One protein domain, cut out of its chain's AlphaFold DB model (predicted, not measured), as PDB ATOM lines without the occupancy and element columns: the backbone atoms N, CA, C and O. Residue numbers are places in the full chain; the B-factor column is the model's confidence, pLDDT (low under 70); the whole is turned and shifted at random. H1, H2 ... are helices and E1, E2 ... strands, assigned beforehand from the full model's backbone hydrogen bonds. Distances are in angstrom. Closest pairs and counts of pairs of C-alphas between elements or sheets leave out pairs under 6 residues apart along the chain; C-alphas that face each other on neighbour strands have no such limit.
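What this domain is: This is residues 17 to 159 of the 323 residues of an uncharacterized protein of Thaumarchaeota archaeon (UniProt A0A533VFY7). Two strongly twisted sheets stand partly face to face with their strands crossed, and one helix, H1, packs on both, over E3 of the one and over E7 and the neighbouring E8 of the other. The far ends of two long hairpins, E1 with E2 at residues 26 to 38 and E4 with E5 at residues 73 to 82, reach out from this body as two arms. The printed part has 143 residues, eight named strands and then one named helix, and is mostly strand; both sheets, E2 E1 E8 E7 E6 and E3 E4 E5, are antiparallel. It is only just loose, close to compact, with a radius of gyration of the C-alphas of 17.8 A and spans of 55 by 39 by 35 A.

Where its parts are: Find C-alpha 17 at (-39.576, 3.032, -44.688); from there E1 runs to residue 29, 32.3 A away, and bends by 72 degrees at residue 21. E2, residues 35 to 48, bends by 105 degrees at residue 42 and runs on into E3, residues 51 to 59, at 96 degrees. Next come E4, residues 62 to 75, 38.7 A long, and E5, residues 80 to 92, 38.5 A long. E6 is residues 99 to 104, E7 residues 117 to 124 and E8 residues 129 to 134. H1, residues 145 to 158, is 20.1 A long and ends at C-alpha 158, (-26.822, 13.556, -62.612).

How they stand to each other: Begin with the curled sheet E2 E1 E8 E7 E6. In the hairpin E1 and E2, look at N 20 and O 46, 3.0 A apart; E1 and E8 have N 19 and O 130 at 2.8 A. The meander E6 E7 E8, each strand the antiparallel neighbour of the one before, has N 101 and O 120 at 3.1 A, then N 123 and O 131 at 2.7 A. In the second meander, E3 E4 E5, look at N 54 and O 66, 2.9 A, and N 69 and O 86, 2.9 A. The sheets form a sandwich, two sheets face to face, with strands at 70 degrees; the closest C-alphas of E1 and E3, Trp 17 and Cys 51, are 5.6 A apart. H1 on the sheet E3 E4 E5 makes two layers, a helix on one face of a sheet: it is over E3, along it at 8 degrees on the local plane, height 9.3 A. Their closest C-alphas are Lys 57 and Val 156, 6.2 A. H1 is also on the five-stranded sheet, height 10.4 A, over E7 and only just over E8, with 3 of its C-alphas falling on E8. In H1 every O i to N i+4 pair is within hydrogen-bond range.

The domain as a whole: The two C-alphas farthest apart, Ile 32 and Asp 138, are 56.3 A apart. The printed part has no cut, and the link E6 to E7 is long, 12 residues. Mean pLDDT of the printed part is 79.4; residues 24 to 40, 73 to 82, 84 to 86 and 107 to 114 are under 70.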
ATOM      1  N   TRP A  17     -38.154   2.806 -44.606       94.25
ATOM      2  CA  TRP A  17     -39.576   3.032 -44.688       94.25
ATOM      3  C   TRP A  17     -39.903   3.968 -45.843       94.25
ATOM      4  O   TRP A  17     -39.102   4.805 -46.269       94.25
ATOM      5  N   PHE A  18     -41.123   3.834 -46.333       92.75
ATOM      6  CA  PHE A  18     -41.691   4.702 -47.342       92.75
ATOM      7  C   PHE A  18     -43.095   5.120 -46.929       92.75
ATOM      8  O   PHE A  18     -43.932   4.269 -46.636       92.75
ATOM      9  N   SER A  19     -43.362   6.420 -46.948       90.88
ATOM     10  CA  SER A  19     -44.697   6.972 -46.746       90.88
ATOM     11  C   SER A  19     -45.201   7.610 -48.028       90.88
ATOM     12  O   SER A  19     -44.478   8.383 -48.660       90.88
ATOM     13  N   HIS A  20     -46.462   7.357 -48.370       88.25
ATOM     14  CA  HIS A  20     -47.141   8.082 -49.440       88.25
ATOM     15  C   HIS A  20     -48.515   8.582 -49.010       88.25
ATOM     16  O   HIS A  20     -49.243   7.912 -48.277       88.25
ATOM     17  N   ARG A  21     -48.875   9.787 -49.446       81.69
ATOM     18  CA  ARG A  21     -50.160  10.407 -49.144       81.69
ATOM     19  C   ARG A  21     -51.164  10.059 -50.239       81.69
ATOM     20  O   ARG A  21     -50.997  10.465 -51.382       81.69
ATOM     21  N   GLU A  22     -52.233   9.355 -49.878       73.88
ATOM     22  CA  GLU A  22     -53.310   8.968 -50.801       73.88
ATOM     23  C   GLU A  22     -54.679   9.318 -50.198       73.88
ATOM     24  O   GLU A  22     -54.820   9.513 -48.988       73.88
ATOM     25  N   LEU A  23     -55.719   9.405 -51.027       70.31
ATOM     26  CA  LEU A  23     -57.086   9.551 -50.537       70.31
ATOM     27  C   LEU A  23     -57.482   8.328 -49.701       70.31
ATOM     28  O   LEU A  23     -57.348   7.177 -50.109       70.31
ATOM     29  N   LYS A  24     -58.022   8.565 -48.513       66.88
ATOM     30  CA  LYS A  24     -58.540   7.508 -47.658       66.88
ATOM     31  C   LYS A  24     -59.720   6.839 -48.348       66.88
ATOM     32  O   LYS A  24     -60.620   7.499 -48.879       66.88
ATOM     33  N   ARG A  25     -59.749   5.513 -48.284       57.78
ATOM     34  CA  ARG A  25     -60.839   4.696 -48.819       57.78
ATOM     35  C   ARG A  25     -61.818   4.369 -47.710       57.78
ATOM     36  O   ARG A  25     -61.425   3.991 -46.606       57.78
ATOM     37  N   LYS A  26     -63.107   4.470 -48.014       51.94
ATOM     38  CA  LYS A  26     -64.169   3.915 -47.181       51.94
ATOM     39  C   LYS A  26     -64.690   2.652 -47.846       51.94
ATOM     40  O   LYS A  26     -65.067   2.675 -49.017       51.94
ATOM     41  N   VAL A  27     -64.722   1.564 -47.085       49.16
ATOM     42  CA  VAL A  27     -65.380   0.325 -47.493       49.16
ATOM     43  C   VAL A  27     -66.741   0.304 -46.822       49.16
ATOM     44  O   VAL A  27     -66.833   0.159 -45.606       49.16
ATOM     45  N   ASN A  28     -67.798   0.478 -47.603       48.34
ATOM     46  CA  ASN A  28     -69.160   0.283 -47.121       48.34
ATOM     47  C   ASN A  28     -69.624  -1.114 -47.520       48.34
ATOM     48  O   ASN A  28     -69.271  -1.588 -48.596       48.34
ATOM     49  N   ARG A  29     -70.443  -1.765 -46.698       46.03
ATOM     50  CA  ARG A  29     -71.214  -2.928 -47.151       46.03
ATOM     51  C   ARG A  29     -72.573  -2.437 -47.626       46.03
ATOM     52  O   ARG A  29     -73.185  -1.609 -46.956       46.03
ATOM     53  N   ASN A  30     -73.019  -2.883 -48.795       49.78
ATOM     54  CA  ASN A  30     -74.409  -2.675 -49.194       49.78
ATOM     55  C   ASN A  30     -75.332  -3.635 -48.415       49.78
ATOM     56  O   ASN A  30     -74.856  -4.513 -47.694       49.78
ATOM     57  N   PHE A  31     -76.648  -3.495 -48.588       42.41
ATOM     58  CA  PHE A  31     -77.660  -4.331 -47.924       42.41
ATOM     59  C   PHE A  31     -77.534  -5.840 -48.217       42.41
ATOM     60  O   PHE A  31     -78.088  -6.648 -47.485       42.41
ATOM     61  N   ILE A  32     -76.768  -6.224 -49.244       46.00
ATOM     62  CA  ILE A  32     -76.523  -7.613 -49.675       46.00
ATOM     63  C   ILE A  32     -75.122  -8.080 -49.208       46.00
ATOM     64  O   ILE A  32     -74.591  -9.090 -49.655       46.00
ATOM     65  N   GLY A  33     -74.452  -7.316 -48.340       41.84
ATOM     66  CA  GLY A  33     -73.129  -7.652 -47.808       41.84
ATOM     67  C   GLY A  33     -71.951  -7.420 -48.766       41.84
ATOM     68  O   GLY A  33     -70.805  -7.630 -48.367       41.84
ATOM     69  N   LYS A  34     -72.177  -6.927 -49.995       42.12
ATOM     70  CA  LYS A  34     -71.103  -6.617 -50.955       42.12
ATOM     71  C   LYS A  34     -70.329  -5.373 -50.507       42.12
ATOM     72  O   LYS A  34     -70.920  -4.334 -50.200       42.12
ATOM     73  N   LYS A  35     -68.996  -5.467 -50.497       42.66
ATOM     74  CA  LYS A  35     -68.091  -4.342 -50.218       42.66
ATOM     75  C   LYS A  35     -68.112  -3.366 -51.404       42.66
ATOM     76  O   LYS A  35     -67.810  -3.745 -52.529       42.66
ATOM     77  N   LYS A  36     -68.452  -2.104 -51.153       43.16
ATOM     78  CA  LYS A  36     -68.345  -0.985 -52.091       43.16
ATOM     79  C   LYS A  36     -67.272  -0.032 -51.586       43.16
ATOM     80  O   LYS A  36     -67.394   0.528 -50.494       43.16
ATOM     81  N   PHE A  37     -66.237   0.153 -52.393       46.16
ATOM     82  CA  PHE A  37     -65.171   1.105 -52.123       46.16
ATOM     83  C   PHE A  37     -65.601   2.493 -52.594       46.16
ATOM     84  O   PHE A  37     -66.145   2.653 -53.686       46.16
ATOM     85  N   LYS A  38     -65.373   3.504 -51.761       50.41
ATOM     86  CA  LYS A  38     -65.523   4.906 -52.141       50.41
ATOM     87  C   LYS A  38     -64.306   5.676 -51.652       50.41
ATOM     88  O   LYS A  38     -63.953   5.590 -50.475       50.41
ATOM     89  N   TRP A  39     -63.689   6.434 -52.547       50.62
ATOM     90  CA  TRP A  39     -62.684   7.417 -52.170       50.62
ATOM     91  C   TRP A  39     -63.335   8.526 -51.353       50.62
ATOM     92  O   TRP A  39     -64.433   8.994 -51.660       50.62
ATOM     93  N   THR A  40     -62.679   8.906 -50.270       69.94
ATOM     94  CA  THR A  40     -63.058  10.080 -49.488       69.94
ATOM     95  C   THR A  40     -62.210  11.266 -49.931       69.94
ATOM     96  O   THR A  40     -61.160  11.076 -50.532       69.94
ATOM     97  N   ASN A  41     -62.624  12.484 -49.586       77.62
ATOM     98  CA  ASN A  41     -61.814  13.687 -49.817       77.62
ATOM     99  C   ASN A  41     -60.724  13.877 -48.745       77.62
ATOM    100  O   ASN A  41     -60.023  14.883 -48.737       77.62
ATOM    101  N   ILE A  42     -60.599  12.929 -47.813       76.19
ATOM    102  CA  ILE A  42     -59.624  12.969 -46.728       76.19
ATOM    103  C   ILE A  42     -58.364  12.287 -47.238       76.19
ATOM    104  O   ILE A  42     -58.426  11.133 -47.648       76.19
ATOM    105  N   ARG A  43     -57.225  12.975 -47.205       76.12
ATOM    106  CA  ARG A  43     -55.926  12.355 -47.477       76.12
ATOM    107  C   ARG A  43     -55.377  11.725 -46.202       76.12
ATOM    108  O   ARG A  43     -55.465  12.319 -45.132       76.12
ATOM    109  N   GLU A  44     -54.814  10.534 -46.329       78.75
ATOM    110  CA  GLU A  44     -54.150   9.799 -45.255       78.75
ATOM    111  C   GLU A  44     -52.741   9.416 -45.722       78.75
ATOM    112  O   GLU A  44     -52.490   9.258 -46.921       78.75
ATOM    113  N   LEU A  45     -51.808   9.347 -44.777       81.31
ATOM    114  CA  LEU A  45     -50.438   8.932 -45.033       81.31
ATOM    115  C   LEU A  45     -50.344   7.417 -44.817       81.31
ATOM    116  O   LEU A  45     -50.827   6.901 -43.812       81.31
ATOM    117  N   TRP A  46     -49.773   6.711 -45.784       81.19
ATOM    118  CA  TRP A  46     -49.656   5.258 -45.787       81.19
ATOM    119  C   TRP A  46     -48.194   4.858 -45.688       81.19
ATOM    120  O   TRP A  46     -47.415   5.172 -46.588       81.19
ATOM    121  N   ASP A  47     -47.850   4.131 -44.629       85.38
ATOM    122  CA  ASP A  47     -46.478   3.727 -44.325       85.38
ATOM    123  C   ASP A  47     -46.208   2.272 -44.719       85.38
ATOM    124  O   ASP A  47     -46.942   1.350 -44.343       85.38
ATOM    125  N   TRP A  48     -45.133   2.065 -45.472       85.38
ATOM    126  CA  TRP A  48     -44.580   0.770 -45.847       85.38
ATOM    127  C   TRP A  48     -43.214   0.614 -45.183       85.38
ATOM    128  O   TRP A  48     -42.381   1.513 -45.254       85.38
ATOM    129  N   ASN A  49     -42.968  -0.537 -44.565       86.69
ATOM    130  CA  ASN A  49     -41.658  -0.908 -44.035       86.69
ATOM    131  C   ASN A  49     -40.941  -1.888 -44.971       86.69
ATOM    132  O   ASN A  49     -41.528  -2.366 -45.948       86.69
ATOM    133  N   ASN A  50     -39.679  -2.198 -44.660       86.31
ATOM    134  CA  ASN A  50     -38.858  -3.138 -45.427       86.31
ATOM    135  C   ASN A  50     -38.798  -2.760 -46.919       86.31
ATOM    136  O   ASN A  50     -39.096  -3.570 -47.805       86.31
ATOM    137  N   CYS A  51     -38.517  -1.482 -47.179       87.50
ATOM    138  CA  CYS A  51     -38.569  -0.909 -48.514       87.50
ATOM    139  C   CYS A  51     -37.204  -0.933 -49.208       87.50
ATOM    140  O   CYS A  51     -36.181  -0.585 -48.639       87.50
ATOM    141  N   PHE A  52     -37.210  -1.254 -50.495       89.50
ATOM    142  CA  PHE A  52     -36.080  -1.165 -51.404       89.50
ATOM    143  C   PHE A  52     -36.351  -0.051 -52.405       89.50
ATOM    144  O   PHE A  52     -37.411  -0.008 -53.033       89.50
ATOM    145  N   VAL A  53     -35.378   0.836 -52.570       92.12
ATOM    146  CA  VAL A  53     -35.505   2.023 -53.415       92.12
ATOM    147  C   VAL A  53     -34.581   1.888 -54.613       92.12
ATOM    148  O   VAL A  53     -33.398   1.581 -54.481       92.12
ATOM    149  N   SER A  54     -35.123   2.143 -55.797       89.06
ATOM    150  CA  SER A  54     -34.361   2.261 -57.041       89.06
ATOM    151  C   SER A  54     -34.882   3.447 -57.842       89.06
ATOM    152  O   SER A  54     -35.975   3.937 -57.564       89.06
ATOM    153  N   ALA A  55     -34.117   3.911 -58.825       88.81
ATOM    154  CA  ALA A  55     -34.557   4.984 -59.699       88.81
ATOM    155  C   ALA A  55     -34.057   4.804 -61.124       88.81
ATOM    156  O   ALA A  55     -33.060   4.125 -61.362       88.81
ATOM    157  N   ILE A  56     -34.774   5.424 -62.057       84.06
ATOM    158  CA  ILE A  56     -34.433   5.451 -63.477       84.06
ATOM    159  C   ILE A  56     -34.631   6.879 -63.988       84.06
ATOM    160  O   ILE A  56     -35.656   7.502 -63.710       84.06
ATOM    161  N   LYS A  57     -33.671   7.393 -64.759       85.69
ATOM    162  CA  LYS A  57     -33.798   8.670 -65.469       85.69
ATOM    163  C   LYS A  57     -34.864   8.535 -66.566       85.69
ATOM    164  O   LYS A  57     -34.768   7.650 -67.414       85.69
ATOM    165  N   ARG A  58     -35.918   9.355 -66.514       79.06
ATOM    166  CA  ARG A  58     -37.025   9.353 -67.493       79.06
ATOM    167  C   ARG A  58     -36.843  10.412 -68.564       79.06
ATOM    168  O   ARG A  58     -37.152  10.158 -69.716       79.06
ATOM    169  N   GLU A  59     -36.389  11.584 -68.147       81.25
ATOM    170  CA  GLU A  59     -36.113  12.753 -68.977       81.25
ATOM    171  C   GLU A  59     -34.942  13.504 -68.330       81.25
ATOM    172  O   GLU A  59     -34.609  13.250 -67.169       81.25
ATOM    173  N   GLU A  60     -34.368  14.492 -69.017       83.44
ATOM    174  CA  GLU A  60     -33.261  15.307 -68.484       83.44
ATOM    175  C   GLU A  60     -33.533  15.892 -67.092       83.44
ATOM    176  O   GLU A  60     -32.634  15.998 -66.261       83.44
ATOM    177  N   LYS A  61     -34.795  16.218 -66.795       87.88
ATOM    178  CA  LYS A  61     -35.209  16.790 -65.507       87.88
ATOM    179  C   LYS A  61     -36.107  15.883 -64.676       87.88
ATOM    180  O   LYS A  61     -36.518  16.298 -63.603       87.88
ATOM    181  N   LYS A  62     -36.430  14.671 -65.140       88.25
ATOM    182  CA  LYS A  62     -37.336  13.765 -64.421       88.25
ATOM    183  C   LYS A  62     -36.680  12.434 -64.126       88.25
ATOM    184  O   LYS A  62     -36.139  11.772 -65.015       88.25
ATOM    185  N   ILE A  63     -36.810  12.006 -62.882       89.69
ATOM    186  CA  ILE A  63     -36.419  10.677 -62.429       89.69
ATOM    187  C   ILE A  63     -37.652   9.943 -61.919       89.69
ATOM    188  O   ILE A  63     -38.467  10.501 -61.189       89.69
ATOM    189  N   ARG A  64     -37.775   8.671 -62.290       85.31
ATOM    190  CA  ARG A  64     -38.778   7.774 -61.727       85.31
ATOM    191  C   ARG A  64     -38.191   7.073 -60.523       85.31
ATOM    192  O   ARG A  64     -37.262   6.281 -60.679       85.31
ATOM    193  N   ILE A  65     -38.751   7.325 -59.350       85.25
ATOM    194  CA  ILE A  65     -38.463   6.570 -58.136       85.25
ATOM    195  C   ILE A  65     -39.338   5.323 -58.126       85.25
ATOM    196  O   ILE A  65     -40.526   5.378 -58.430       85.25
ATOM    197  N   ILE A  66     -38.738   4.189 -57.781       82.81
ATOM    198  CA  ILE A  66     -39.403   2.895 -57.690       82.81
ATOM    199  C   ILE A  66     -39.158   2.341 -56.294       82.81
ATOM    200  O   ILE A  66     -38.032   1.967 -55.950       82.81
ATOM    201  N   ILE A  67     -40.230   2.264 -55.519       82.06
ATOM    202  CA  ILE A  67     -40.261   1.676 -54.186       82.06
ATOM    203  C   ILE A  67     -40.766   0.251 -54.316       82.06
ATOM    204  O   ILE A  67     -41.812   0.022 -54.918       82.06
ATOM    205  N   ARG A  68     -40.051  -0.707 -53.736       81.00
ATOM    206  CA  ARG A  68     -40.506  -2.090 -53.581       81.00
ATOM    207  C   ARG A  68     -40.557  -2.429 -52.106       81.00
ATOM    208  O   ARG A  68     -39.648  -2.071 -51.379       81.00
ATOM    209  N   SER A  69     -41.571  -3.146 -51.662       78.69
ATOM    210  CA  SER A  69     -41.612  -3.718 -50.314       78.69
ATOM    211  C   SER A  69     -42.055  -5.165 -50.417       78.69
ATOM    212  O   SER A  69     -42.741  -5.551 -51.364       78.69
ATOM    213  N   SER A  70     -41.651  -5.992 -49.462       73.44
ATOM    214  CA  SER A  70     -42.187  -7.341 -49.372       73.44
ATOM    215  C   SER A  70     -42.490  -7.719 -47.938       73.44
ATOM    216  O   SER A  70     -41.741  -7.390 -47.018       73.44
ATOM    217  N   LYS A  71     -43.601  -8.430 -47.761       71.31
ATOM    218  CA  LYS A  71     -44.076  -8.880 -46.460       71.31
ATOM    219  C   LYS A  71     -44.546 -10.321 -46.551       71.31
ATOM    220  O   LYS A  71     -45.299 -10.682 -47.452       71.31
ATOM    221  N   LEU A  72     -44.121 -11.136 -45.595       70.94
ATOM    222  CA  LEU A  72     -44.693 -12.460 -45.385       70.94
ATOM    223  C   LEU A  72     -45.984 -12.307 -44.583       70.94
ATOM    224  O   LEU A  72     -45.997 -11.662 -43.535       70.94
ATOM    225  N   ILE A  73     -47.070 -12.880 -45.086       68.44
ATOM    226  CA  ILE A  73     -48.339 -12.963 -44.367       68.44
ATOM    227  C   ILE A  73     -48.840 -14.399 -44.390       68.44
ATOM    228  O   ILE A  73     -48.609 -15.130 -45.353       68.44
ATOM    229  N   PHE A  74     -49.561 -14.804 -43.353       67.88
ATOM    230  CA  PHE A  74     -50.339 -16.029 -43.431       67.88
ATOM    231  C   PHE A  74     -51.595 -15.767 -44.267       67.88
ATOM    232  O   PHE A  74     -52.328 -14.812 -44.021       67.88
ATOM    233  N   SER A  75     -51.817 -16.576 -45.299       64.44
ATOM    234  CA  SER A  75     -53.035 -16.518 -46.100       64.44
ATOM    235  C   SER A  75     -54.029 -17.533 -45.557       64.44
ATOM    236  O   SER A  75     -53.816 -18.731 -45.732       64.44
ATOM    237  N   ASP A  76     -55.137 -17.065 -44.979       52.47
ATOM    238  CA  ASP A  76     -56.220 -17.944 -44.509       52.47
ATOM    239  C   ASP A  76     -56.796 -18.791 -45.651       52.47
ATOM    240  O   ASP A  76     -57.093 -19.972 -45.482       52.47
ATOM    241  N   TYR A  77     -56.871 -18.206 -46.851       50.09
ATOM    242  CA  TYR A  77     -57.327 -18.883 -48.062       50.09
ATOM    243  C   TYR A  77     -56.377 -20.008 -48.497       50.09
ATOM    244  O   TYR A  77     -56.812 -21.133 -48.727       50.09
ATOM    245  N   LYS A  78     -55.065 -19.732 -48.599       53.19
ATOM    246  CA  LYS A  78     -54.079 -20.751 -49.014       53.19
ATOM    247  C   LYS A  78     -53.611 -21.644 -47.862       53.19
ATOM    248  O   LYS A  78     -52.827 -22.559 -48.108       53.19
ATOM    249  N   ARG A  79     -54.036 -21.350 -46.627       68.75
ATOM    250  CA  ARG A  79     -53.599 -21.982 -45.372       68.75
ATOM    251  C   ARG A  79     -52.076 -22.108 -45.257       68.75
ATOM    252  O   ARG A  79     -51.559 -23.100 -44.752       68.75
ATOM    253  N   LYS A  80     -51.349 -21.117 -45.774       65.94
ATOM    254  CA  LYS A  80     -49.883 -21.089 -45.768       65.94
ATOM    255  C   LYS A  80     -49.354 -19.667 -45.740       65.94
ATOM    256  O   LYS A  80     -50.045 -18.728 -46.144       65.94
ATOM    257  N   VAL A  81     -48.101 -19.526 -45.317       67.81
ATOM    258  CA  VAL A  81     -47.369 -18.264 -45.434       67.81
ATOM    259  C   VAL A  81     -47.124 -17.967 -46.911       67.81
ATOM    260  O   VAL A  81     -46.646 -18.812 -47.669       67.81
ATOM    261  N   VAL A  82     -47.481 -16.760 -47.330       63.38
ATOM    262  CA  VAL A  82     -47.258 -16.238 -48.675       63.38
ATOM    263  C   VAL A  82     -46.458 -14.948 -48.589       63.38
ATOM    264  O   VAL A  82     -46.617 -14.159 -47.656       63.38
ATOM    265  N   LYS A  83     -45.598 -14.720 -49.581       72.12
ATOM    266  CA  LYS A  83     -44.887 -13.455 -49.746       72.12
ATOM    267  C   LYS A  83     -45.734 -12.526 -50.601       72.12
ATOM    268  O   LYS A  83     -45.988 -12.828 -51.761       72.12
ATOM    269  N   LEU A  84     -46.159 -11.413 -50.020       60.31
ATOM    270  CA  LEU A  84     -46.721 -10.293 -50.758       60.31
ATOM    271  C   LEU A  84     -45.593  -9.359 -51.165       60.31
ATOM    272  O   LEU A  84     -44.786  -8.965 -50.324       60.31
ATOM    273  N   ASN A  85     -45.562  -9.005 -52.445       68.69
ATOM    274  CA  ASN A  85     -44.677  -7.978 -52.971       68.69
ATOM    275  C   ASN A  85     -45.514  -6.748 -53.327       68.69
ATOM    276  O   ASN A  85     -46.604  -6.867 -53.884       68.69
ATOM    277  N   TYR A  86     -44.986  -5.582 -52.991       66.88
ATOM    278  CA  TYR A  86     -45.555  -4.279 -53.285       66.88
ATOM    279  C   TYR A  86     -44.557  -3.505 -54.129       66.88
ATOM    280  O   TYR A  86     -43.351  -3.574 -53.883       66.88
ATOM    281  N   MET A  87     -45.053  -2.746 -55.101       75.50
ATOM    282  CA  MET A  87     -44.240  -1.822 -55.877       75.50
ATOM    283  C   MET A  87     -45.030  -0.548 -56.160       75.50
ATOM    284  O   MET A  87     -46.195  -0.620 -56.538       75.50
ATOM    285  N   LEU A  88     -44.385   0.604 -56.006       74.62
ATOM    286  CA  LEU A  88     -44.917   1.901 -56.401       74.62
ATOM    287  C   LEU A  88     -43.862   2.647 -57.216       74.62
ATOM    288  O   LEU A  88     -42.703   2.713 -56.809       74.62
ATOM    289  N   GLY A  89     -44.266   3.195 -58.361       80.69
ATOM    290  CA  GLY A  89     -43.435   4.056 -59.196       80.69
ATOM    291  C   GLY A  89     -44.043   5.450 -59.301       80.69
ATOM    292  O   GLY A  89     -45.237   5.561 -59.565       80.69
ATOM    293  N   PHE A  90     -43.240   6.494 -59.111       81.69
ATOM    294  CA  PHE A  90     -43.661   7.889 -59.272       81.69
ATOM    295  C   PHE A  90     -42.492   8.750 -59.754       81.69
ATOM    296  O   PHE A  90     -41.329   8.404 -59.540       81.69
ATOM    297  N   ASP A  91     -42.804   9.854 -60.427       86.75
ATOM    298  CA  ASP A  91     -41.804  10.758 -60.992       86.75
ATOM    299  C   ASP A  91     -41.562  11.952 -60.069       86.75
ATOM    300  O   ASP A  91     -42.503  12.506 -59.505       86.75
ATOM    301  N   ILE A  92     -40.299  12.359 -59.950       89.81
ATOM    302  CA  ILE A  92     -39.884  13.592 -59.277       89.81
ATOM    303  C   ILE A  92     -38.864  14.343 -60.130       89.81
ATOM    304  O   ILE A  92     -38.229  13.772 -61.019       89.81
ATOM    305  N   GLU A  93     -38.688  15.626 -59.827       90.38
ATOM    306  CA  GLU A  93     -37.768  16.500 -60.561       90.38
ATOM    307  C   GLU A  93     -36.426  16.685 -59.847       90.38
ATOM    308  O   GLU A  93     -35.374  16.756 -60.486       90.38
ATOM    309  N   HIS A  94     -36.444  16.737 -58.512       92.00
ATOM    310  CA  HIS A  94     -35.278  17.110 -57.719       92.00
ATOM    311  C   HIS A  94     -35.157  16.286 -56.438       92.00
ATOM    312  O   HIS A  94     -36.122  16.100 -55.700       92.00
ATOM    313  N   ILE A  95     -33.936  15.848 -56.138       93.94
ATOM    314  CA  ILE A  95     -33.587  15.185 -54.880       93.94
ATOM    315  C   ILE A  95     -33.011  16.210 -53.910       93.94
ATOM    316  O   ILE A  95     -31.930  16.765 -54.123       93.94
ATOM    317  N   VAL A  96     -33.720  16.414 -52.805       93.31
ATOM    318  CA  VAL A  96     -33.327  17.344 -51.743       93.31
ATOM    319  C   VAL A  96     -32.373  16.707 -50.725       93.31
ATOM    320  O   VAL A  96     -32.002  15.530 -50.800       93.31
ATOM    321  N   ASP A  97     -31.938  17.514 -49.764       93.56
ATOM    322  CA  ASP A  97     -31.126  17.061 -48.639       93.56
ATOM    323  C   ASP A  97     -31.961  16.336 -47.582       93.56
ATOM    324  O   ASP A  97     -33.172  16.544 -47.462       93.56
ATOM    325  N   LEU A  98     -31.294  15.459 -46.828       95.31
ATOM    326  CA  LEU A  98     -31.918  14.745 -45.721       95.31
ATOM    327  C   LEU A  98     -32.257  15.720 -44.601       95.31
ATOM    328  O   LEU A  98     -31.520  16.668 -44.335       95.31
ATOM    329  N   LYS A  99     -33.384  15.467 -43.946       94.25
ATOM    330  CA  LYS A  99     -33.842  16.233 -42.791       94.25
ATOM    331  C   LYS A  99     -34.075  15.302 -41.619       94.25
ATOM    332  O   LYS A  99     -34.337  14.116 -41.804       94.25
ATOM    333  N   GLU A 100     -33.994  15.859 -40.423       94.56
ATOM    334  CA  GLU A 100     -34.468  15.208 -39.209       94.56
ATOM    335  C   GLU A 100     -35.841  15.786 -38.859       94.56
ATOM    336  O   GLU A 100     -36.030  17.005 -38.883       94.56
ATOM    337  N   ASP A 101     -36.805  14.915 -38.577       94.75
ATOM    338  CA  ASP A 101     -38.099  15.292 -38.012       94.75
ATOM    339  C   ASP A 101     -38.546  14.263 -36.965       94.75
ATOM    340  O   ASP A 101     -37.918  13.222 -36.769       94.75
ATOM    341  N   ASN A 102     -39.623  14.585 -36.252       94.56
ATOM    342  CA  ASN A 102     -40.285  13.644 -35.359       94.56
ATOM    343  C   ASN A 102     -41.518  13.077 -36.057       94.56
ATOM    344  O   ASN A 102     -42.276  13.818 -36.688       94.56
ATOM    345  N   TYR A 103     -41.739  11.775 -35.914       93.12
ATOM    346  CA  TYR A 103     -42.842  11.080 -36.557       93.12
ATOM    347  C   TYR A 103     -43.461  10.043 -35.630       93.12
ATOM    348  O   TYR A 103     -42.765   9.383 -34.857       93.12
ATOM    349  N   ASN A 104     -44.783   9.922 -35.700       89.06
ATOM    350  CA  ASN A 104     -45.513   8.930 -34.928       89.06
ATOM    351  C   ASN A 104     -45.279   7.550 -35.535       89.06
ATOM    352  O   ASN A 104     -45.474   7.348 -36.734       89.06
ATOM    353  N   GLU A 105     -44.877   6.598 -34.702       82.56
ATOM    354  CA  GLU A 105     -44.675   5.220 -35.129       82.56
ATOM    355  C   GLU A 105     -45.944   4.645 -35.799       82.56
ATOM    356  O   GLU A 105     -47.037   4.720 -35.221       82.56
ATOM    357  N   PRO A 106     -45.837   4.048 -37.004       78.44
ATOM    358  CA  PRO A 106     -46.982   3.435 -37.671       78.44
ATOM    359  C   PRO A 106     -47.433   2.156 -36.947       78.44
ATOM    360  O   PRO A 106     -46.911   1.068 -37.191       78.44
ATOM    361  N   ILE A 107     -48.438   2.248 -36.070       67.56
ATOM    362  CA  ILE A 107     -48.964   1.068 -35.369       67.56
ATOM    363  C   ILE A 107     -49.953   0.306 -36.262       67.56
ATOM    364  O   ILE A 107     -50.933   0.839 -36.787       67.56
ATOM    365  N   GLY A 108     -49.749  -1.008 -36.375       59.81
ATOM    366  CA  GLY A 108     -50.727  -1.953 -36.916       59.81
ATOM    367  C   GLY A 108     -51.920  -2.201 -35.983       59.81
ATOM    368  O   GLY A 108     -52.216  -3.355 -35.705       59.81
ATOM    369  N   ASN A 109     -52.592  -1.158 -35.479       49.16
ATOM    370  CA  ASN A 109     -53.729  -1.292 -34.559       49.16
ATOM    371  C   ASN A 109     -55.045  -0.883 -35.256       49.16
ATOM    372  O   ASN A 109     -55.100   0.200 -35.850       49.16
ATOM    373  N   PRO A 110     -56.122  -1.697 -35.183       46.72
ATOM    374  CA  PRO A 110     -57.445  -1.350 -35.720       46.72
ATOM    375  C   PRO A 110     -58.001  -0.006 -35.216       46.72
ATOM    376  O   PRO A 110     -58.752   0.645 -35.941       46.72
ATOM    377  N   ASN A 111     -57.591   0.445 -34.027       50.84
ATOM    378  CA  ASN A 111     -58.053   1.686 -33.403       50.84
ATOM    379  C   ASN A 111     -57.281   2.940 -33.849       50.84
ATOM    380  O   ASN A 111     -57.595   4.026 -33.370       50.84
ATOM    381  N   LYS A 112     -56.290   2.810 -34.750       54.62
ATOM    382  CA  LYS A 112     -55.481   3.927 -35.280       54.62
ATOM    383  C   LYS A 112     -54.922   4.865 -34.198       54.62
ATOM    384  O   LYS A 112     -54.873   6.076 -34.397       54.62
ATOM    385  N   GLN A 113     -54.539   4.320 -33.046       60.41
ATOM    386  CA  GLN A 113     -53.822   5.103 -32.042       60.41
ATOM    387  C   GLN A 113     -52.479   5.537 -32.629       60.41
ATOM    388  O   GLN A 113     -51.794   4.724 -33.257       60.41
ATOM    389  N   GLU A 114     -52.138   6.813 -32.455       65.75
ATOM    390  CA  GLU A 114     -50.825   7.319 -32.839       65.75
ATOM    391  C   GLU A 114     -49.766   6.590 -32.018       65.75
ATOM    392  O   GLU A 114     -49.896   6.450 -30.798       65.75
ATOM    393  N   GLY A 115     -48.752   6.062 -32.703       77.81
ATOM    394  CA  GLY A 115     -47.637   5.431 -32.024       77.81
ATOM    395  C   GLY A 115     -46.744   6.430 -31.321       77.81
ATOM    396  O   GLY A 115     -47.003   7.633 -31.296       77.81
ATOM    397  N   LYS A 116     -45.671   5.917 -30.723       86.00
ATOM    398  CA  LYS A 116     -44.715   6.767 -30.025       86.00
ATOM    399  C   LYS A 116     -44.127   7.779 -31.011       86.00
ATOM    400  O   LYS A 116     -43.708   7.408 -32.106       86.00
ATOM    401  N   LEU A 117     -44.084   9.045 -30.604       91.81
ATOM    402  CA  LEU A 117     -43.386  10.084 -31.350       91.81
ATOM    403  C   LEU A 117     -41.879   9.839 -31.230       91.81
ATOM    404  O   LEU A 117     -41.328   9.865 -30.126       91.81
ATOM    405  N   LEU A 118     -41.229   9.562 -32.356       92.44
ATOM    406  CA  LEU A 118     -39.818   9.193 -32.424       92.44
ATOM    407  C   LEU A 118     -39.087  10.025 -33.487       92.44
ATOM    408  O   LEU A 118     -39.684  10.367 -34.512       92.44
ATOM    409  N   PRO A 119     -37.800  10.341 -33.275       95.12
ATOM    410  CA  PRO A 119     -37.000  11.025 -34.278       95.12
ATOM    411  C   PRO A 119     -36.681  10.089 -35.447       95.12
ATOM    412  O   PRO A 119     -36.340   8.915 -35.262       95.12
ATOM    413  N   ARG A 120     -36.737  10.619 -36.666       95.38
ATOM    414  CA  ARG A 120     -36.353   9.912 -37.889       95.38
ATOM    415  C   ARG A 120     -35.549  10.812 -38.819       95.38
ATOM    416  O   ARG A 120     -35.662  12.036 -38.788       95.38
ATOM    417  N   TRP A 121     -34.783  10.182 -39.700       96.81
ATOM    418  CA  TRP A 121     -34.213  10.851 -40.863       96.81
ATOM    419  C   TRP A 121     -35.124  10.646 -42.061       96.81
ATOM    420  O   TRP A 121     -35.573   9.530 -42.316       96.81
ATOM    421  N   VAL A 122     -35.378  11.712 -42.814       96.88
ATOM    422  CA  VAL A 122     -36.327  11.720 -43.924       96.88
ATOM    423  C   VAL A 122     -35.741  12.386 -45.166       96.88
ATOM    424  O   VAL A 122     -35.177  13.480 -45.127       96.88
ATOM    425  N   LEU A 123     -35.923  11.713 -46.297       97.06
ATOM    426  CA  LEU A 123     -35.788  12.240 -47.643       97.06
ATOM    427  C   LEU A 123     -37.191  12.557 -48.168       97.06
ATOM    428  O   LEU A 123     -37.941  11.663 -48.573       97.06
ATOM    429  N   LYS A 124     -37.557  13.839 -48.145       96.12
ATOM    430  CA  LYS A 124     -38.826  14.315 -48.702       96.12
ATOM    431  C   LYS A 124     -38.687  14.463 -50.216       96.12
ATOM    432  O   LYS A 124     -37.984  15.356 -50.668       96.12
ATOM    433  N   LEU A 125     -39.340  13.596 -50.979       93.62
ATOM    434  CA  LEU A 125     -39.214  13.576 -52.439       93.62
ATOM    435  C   LEU A 125     -40.145  14.599 -53.101       93.62
ATOM    436  O   LEU A 125     -39.745  15.274 -54.040       93.62
ATOM    437  N   ASP A 126     -41.359  14.746 -52.569       91.12
ATOM    438  CA  ASP A 126     -42.319  15.789 -52.938       91.12
ATOM    439  C   ASP A 126     -43.310  16.040 -51.774       91.12
ATOM    440  O   ASP A 126     -43.008  15.776 -50.607       91.12
ATOM    441  N   GLU A 127     -44.489  16.606 -52.046       88.88
ATOM    442  CA  GLU A 127     -45.524  16.840 -51.027       88.88
ATOM    443  C   GLU A 127     -46.208  15.570 -50.503       88.88
ATOM    444  O   GLU A 127     -46.779  15.582 -49.408       88.88
ATOM    445  N   ASN A 128     -46.174  14.492 -51.282       89.81
ATOM    446  CA  ASN A 128     -46.908  13.260 -51.039       89.81
ATOM    447  C   ASN A 128     -45.997  12.074 -50.713       89.81
ATOM    448  O   ASN A 128     -46.504  11.131 -50.120       89.81
ATOM    449  N   HIS A 129     -44.706  12.103 -51.043       92.75
ATOM    450  CA  HIS A 129     -43.808  10.951 -50.976       92.75
ATOM    451  C   HIS A 129     -42.583  11.202 -50.089       92.75
ATOM    452  O   HIS A 129     -41.857  12.190 -50.239       92.75
ATOM    453  N   PHE A 130     -42.319  10.257 -49.184       95.75
ATOM    454  CA  PHE A 130     -41.257  10.347 -48.183       95.75
ATOM    455  C   PHE A 130     -40.541   9.000 -48.070       95.75
ATOM    456  O   PHE A 130     -41.190   7.983 -47.842       95.75
ATOM    457  N   ILE A 131     -39.214   8.985 -48.181       96.69
ATOM    458  CA  ILE A 131     -38.391   7.825 -47.805       96.69
ATOM    459  C   ILE A 131     -37.719   8.174 -46.488       96.69
ATOM    460  O   ILE A 131     -37.175   9.266 -46.353       96.69
ATOM    461  N   TRP A 132     -37.750   7.285 -45.510       96.88
ATOM    462  CA  TRP A 132     -37.219   7.595 -44.191       96.88
ATOM    463  C   TRP A 132     -36.724   6.350 -43.466       96.88
ATOM    464  O   TRP A 132     -36.966   5.225 -43.891       96.88
ATOM    465  N   GLN A 133     -36.005   6.563 -42.373       95.50
ATOM    466  CA  GLN A 133     -35.586   5.515 -41.446       95.50
ATOM    467  C   GLN A 133     -35.531   6.116 -40.033       95.50
ATOM    468  O   GLN A 133     -35.312   7.324 -39.881       95.50
ATOM    469  N   TRP A 134     -35.717   5.303 -38.999       94.62
ATOM    470  CA  TRP A 134     -35.608   5.780 -37.619       94.62
ATOM    471  C   TRP A 134     -34.189   6.255 -37.296       94.62
ATOM    472  O   TRP A 134     -33.215   5.701 -37.806       94.62
ATOM    473  N   LYS A 135     -34.073   7.285 -36.453       93.69
ATOM    474  CA  LYS A 135     -32.774   7.751 -35.966       93.69
ATOM    475  C   LYS A 135     -32.229   6.758 -34.945       93.69
ATOM    476  O   LYS A 135     -32.926   6.377 -34.007       93.69
ATOM    477  N   GLU A 136     -30.973   6.375 -35.120       90.25
ATOM    478  CA  GLU A 136     -30.239   5.554 -34.158       90.25
ATOM    479  C   GLU A 136     -29.384   6.463 -33.263       90.25
ATOM    480  O   GLU A 136     -28.783   7.419 -33.754       90.25
ATOM    481  N   ASN A 137     -29.340   6.186 -31.954       81.12
ATOM    482  CA  ASN A 137     -28.766   7.094 -30.948       81.12
ATOM    483  C   ASN A 137     -27.293   7.465 -31.204       81.12
ATOM    484  O   ASN A 137     -26.901   8.590 -30.908       81.12
ATOM    485  N   ASP A 138     -26.517   6.553 -31.794       84.69
ATOM    486  CA  ASP A 138     -25.062   6.688 -31.959       84.69
ATOM    487  C   ASP A 138     -24.622   6.828 -33.426       84.69
ATOM    488  O   ASP A 138     -23.441   6.682 -33.741       84.69
ATOM    489  N   ARG A 139     -25.560   7.077 -34.349       86.12
ATOM    490  CA  ARG A 139     -25.256   7.232 -35.778       86.12
ATOM    491  C   ARG A 139     -25.578   8.630 -36.268       86.12
ATOM    492  O   ARG A 139     -26.549   9.254 -35.843       86.12
ATOM    493  N   THR A 140     -24.773   9.107 -37.210       88.69
ATOM    494  CA  THR A 140     -25.095  10.317 -37.963       88.69
ATOM    495  C   THR A 140     -25.999   9.975 -39.145       88.69
ATOM    496  O   THR A 140     -26.102   8.821 -39.568       88.69
ATOM    497  N   VAL A 141     -26.655  10.991 -39.709       88.50
ATOM    498  CA  VAL A 141     -27.463  10.805 -40.920       88.50
ATOM    499  C   VAL A 141     -26.613  10.322 -42.099       88.50
ATOM    500  O   VAL A 141     -27.119   9.574 -42.933       88.50
ATOM    501  N   ASP A 142     -25.334  10.693 -42.158       89.00
ATOM    502  CA  ASP A 142     -24.435  10.366 -43.268       89.00
ATOM    503  C   ASP A 142     -24.009   8.890 -43.273       89.00
ATOM    504  O   ASP A 142     -23.815   8.313 -44.344       89.00
ATOM    505  N   ASP A 143     -23.968   8.250 -42.102       88.31
ATOM    506  CA  ASP A 143     -23.617   6.828 -41.943       88.31
ATOM    507  C   ASP A 143     -24.783   5.877 -42.241       88.31
ATOM    508  O   ASP A 143     -24.693   4.659 -42.076       88.31
ATOM    509  N   SER A 144     -25.921   6.432 -42.639       92.06
ATOM    510  CA  SER A 144     -27.170   5.698 -42.694       92.06
ATOM    511  C   SER A 144     -27.480   5.091 -44.067       92.06
ATOM    512  O   SER A 144     -26.998   5.538 -45.117       92.06
ATOM    513  N   GLU A 145     -28.360   4.087 -44.094       92.94
ATOM    514  CA  GLU A 145     -28.811   3.482 -45.354       92.94
ATOM    515  C   GLU A 145     -29.555   4.507 -46.228       92.94
ATOM    516  O   GLU A 145     -29.385   4.532 -47.450       92.94
ATOM    517  N   LEU A 146     -30.289   5.435 -45.608       95.00
ATOM    518  CA  LEU A 146     -30.946   6.541 -46.306       95.00
ATOM    519  C   LEU A 146     -29.959   7.495 -46.999       95.00
ATOM    520  O   LEU A 146     -30.236   7.936 -48.116       95.00
ATOM    521  N   ALA A 147     -28.801   7.796 -46.397       95.25
ATOM    522  CA  ALA A 147     -27.756   8.592 -47.052       95.25
ATOM    523  C   ALA A 147     -27.172   7.870 -48.268       95.25
ATOM    524  O   ALA A 147     -27.003   8.477 -49.333       95.25
ATOM    525  N   THR A 148     -26.972   6.555 -48.155       94.94
ATOM    526  CA  THR A 148     -26.562   5.709 -49.282       94.94
ATOM    527  C   THR A 148     -27.601   5.732 -50.406       94.94
ATOM    528  O   THR A 148     -27.243   5.885 -51.578       94.94
ATOM    529  N   ILE A 149     -28.893   5.633 -50.075       95.31
ATOM    530  CA  ILE A 149     -29.990   5.742 -51.046       95.31
ATOM    531  C   ILE A 149     -29.983   7.115 -51.710       95.31
ATOM    532  O   ILE A 149     -29.962   7.182 -52.937       95.31
ATOM    533  N   ARG A 150     -29.924   8.211 -50.944       96.44
ATOM    534  CA  ARG A 150     -29.886   9.571 -51.501       96.44
ATOM    535  C   ARG A 150     -28.721   9.747 -52.473       96.44
ATOM    536  O   ARG A 150     -28.921  10.315 -53.542       96.44
ATOM    537  N   LYS A 151     -27.526   9.245 -52.139       95.94
ATOM    538  CA  LYS A 151     -26.359   9.297 -53.032       95.94
ATOM    539  C   LYS A 151     -26.618   8.552 -54.344       95.94
ATOM    540  O   LYS A 151     -26.380   9.109 -55.408       95.94
ATOM    541  N   LYS A 152     -27.165   7.330 -54.285       94.31
ATOM    542  CA  LYS A 152     -27.541   6.559 -55.486       94.31
ATOM    543  C   LYS A 152     -28.576   7.292 -56.336       94.31
ATOM    544  O   LYS A 152     -28.443   7.333 -57.552       94.31
ATOM    545  N   LEU A 153     -29.585   7.883 -55.700       94.62
ATOM    546  CA  LEU A 153     -30.606   8.659 -56.393       94.62
ATOM    547  C   LEU A 153     -29.996   9.893 -57.076       94.62
ATOM    548  O   LEU A 153     -30.309  10.144 -58.236       94.62
ATOM    549  N   LYS A 154     -29.104  10.633 -56.396       95.12
ATOM    550  CA  LYS A 154     -28.422  11.800 -56.983       95.12
ATOM    551  C   LYS A 154     -27.568  11.406 -58.180       95.12
ATOM    552  O   LYS A 154     -27.692  12.036 -59.217       95.12
ATOM    553  N   ASN A 155     -26.827  10.302 -58.092       94.25
ATOM    554  CA  ASN A 155     -26.078   9.782 -59.235       94.25
ATOM    555  C   ASN A 155     -26.992   9.527 -60.447       94.25
ATOM    556  O   ASN A 155     -26.671   9.956 -61.545       94.25
ATOM    557  N   VAL A 156     -28.163   8.904 -60.249       90.88
ATOM    558  CA  VAL A 156     -29.144   8.692 -61.334       90.88
ATOM    559  C   VAL A 156     -29.701  10.014 -61.868       90.88
ATOM    560  O   VAL A 156     -30.012  10.110 -63.051       90.88
ATOM    561  N   GLN A 157     -29.859  11.032 -61.021       91.00
ATOM    562  CA  GLN A 157     -30.293  12.363 -61.448       91.00
ATOM    563  C   GLN A 157     -29.213  13.087 -62.262       91.00
ATOM    564  O   GLN A 157     -29.562  13.813 -63.185       91.00
ATOM    565  N   ASP A 158     -27.941  12.891 -61.940       92.44
ATOM    566  CA  ASP A 158     -26.822  13.556 -62.612       92.44
ATOM    567  C   ASP A 158     -26.359  12.792 -63.871       92.44
ATOM    568  O   ASP A 158     -25.650  13.347 -64.709       92.44
ATOM    569  N   GLU A 159     -26.783  11.534 -64.036       90.31
ATOM    570  CA  GLU A 159     -26.591  10.760 -65.265       90.31
ATOM    571  C   GLU A 159     -27.324  11.411 -66.462       90.31
ATOM    572  O   GLU A 159     -28.487  11.820 -66.330       90.31
TER     573      GLU A 159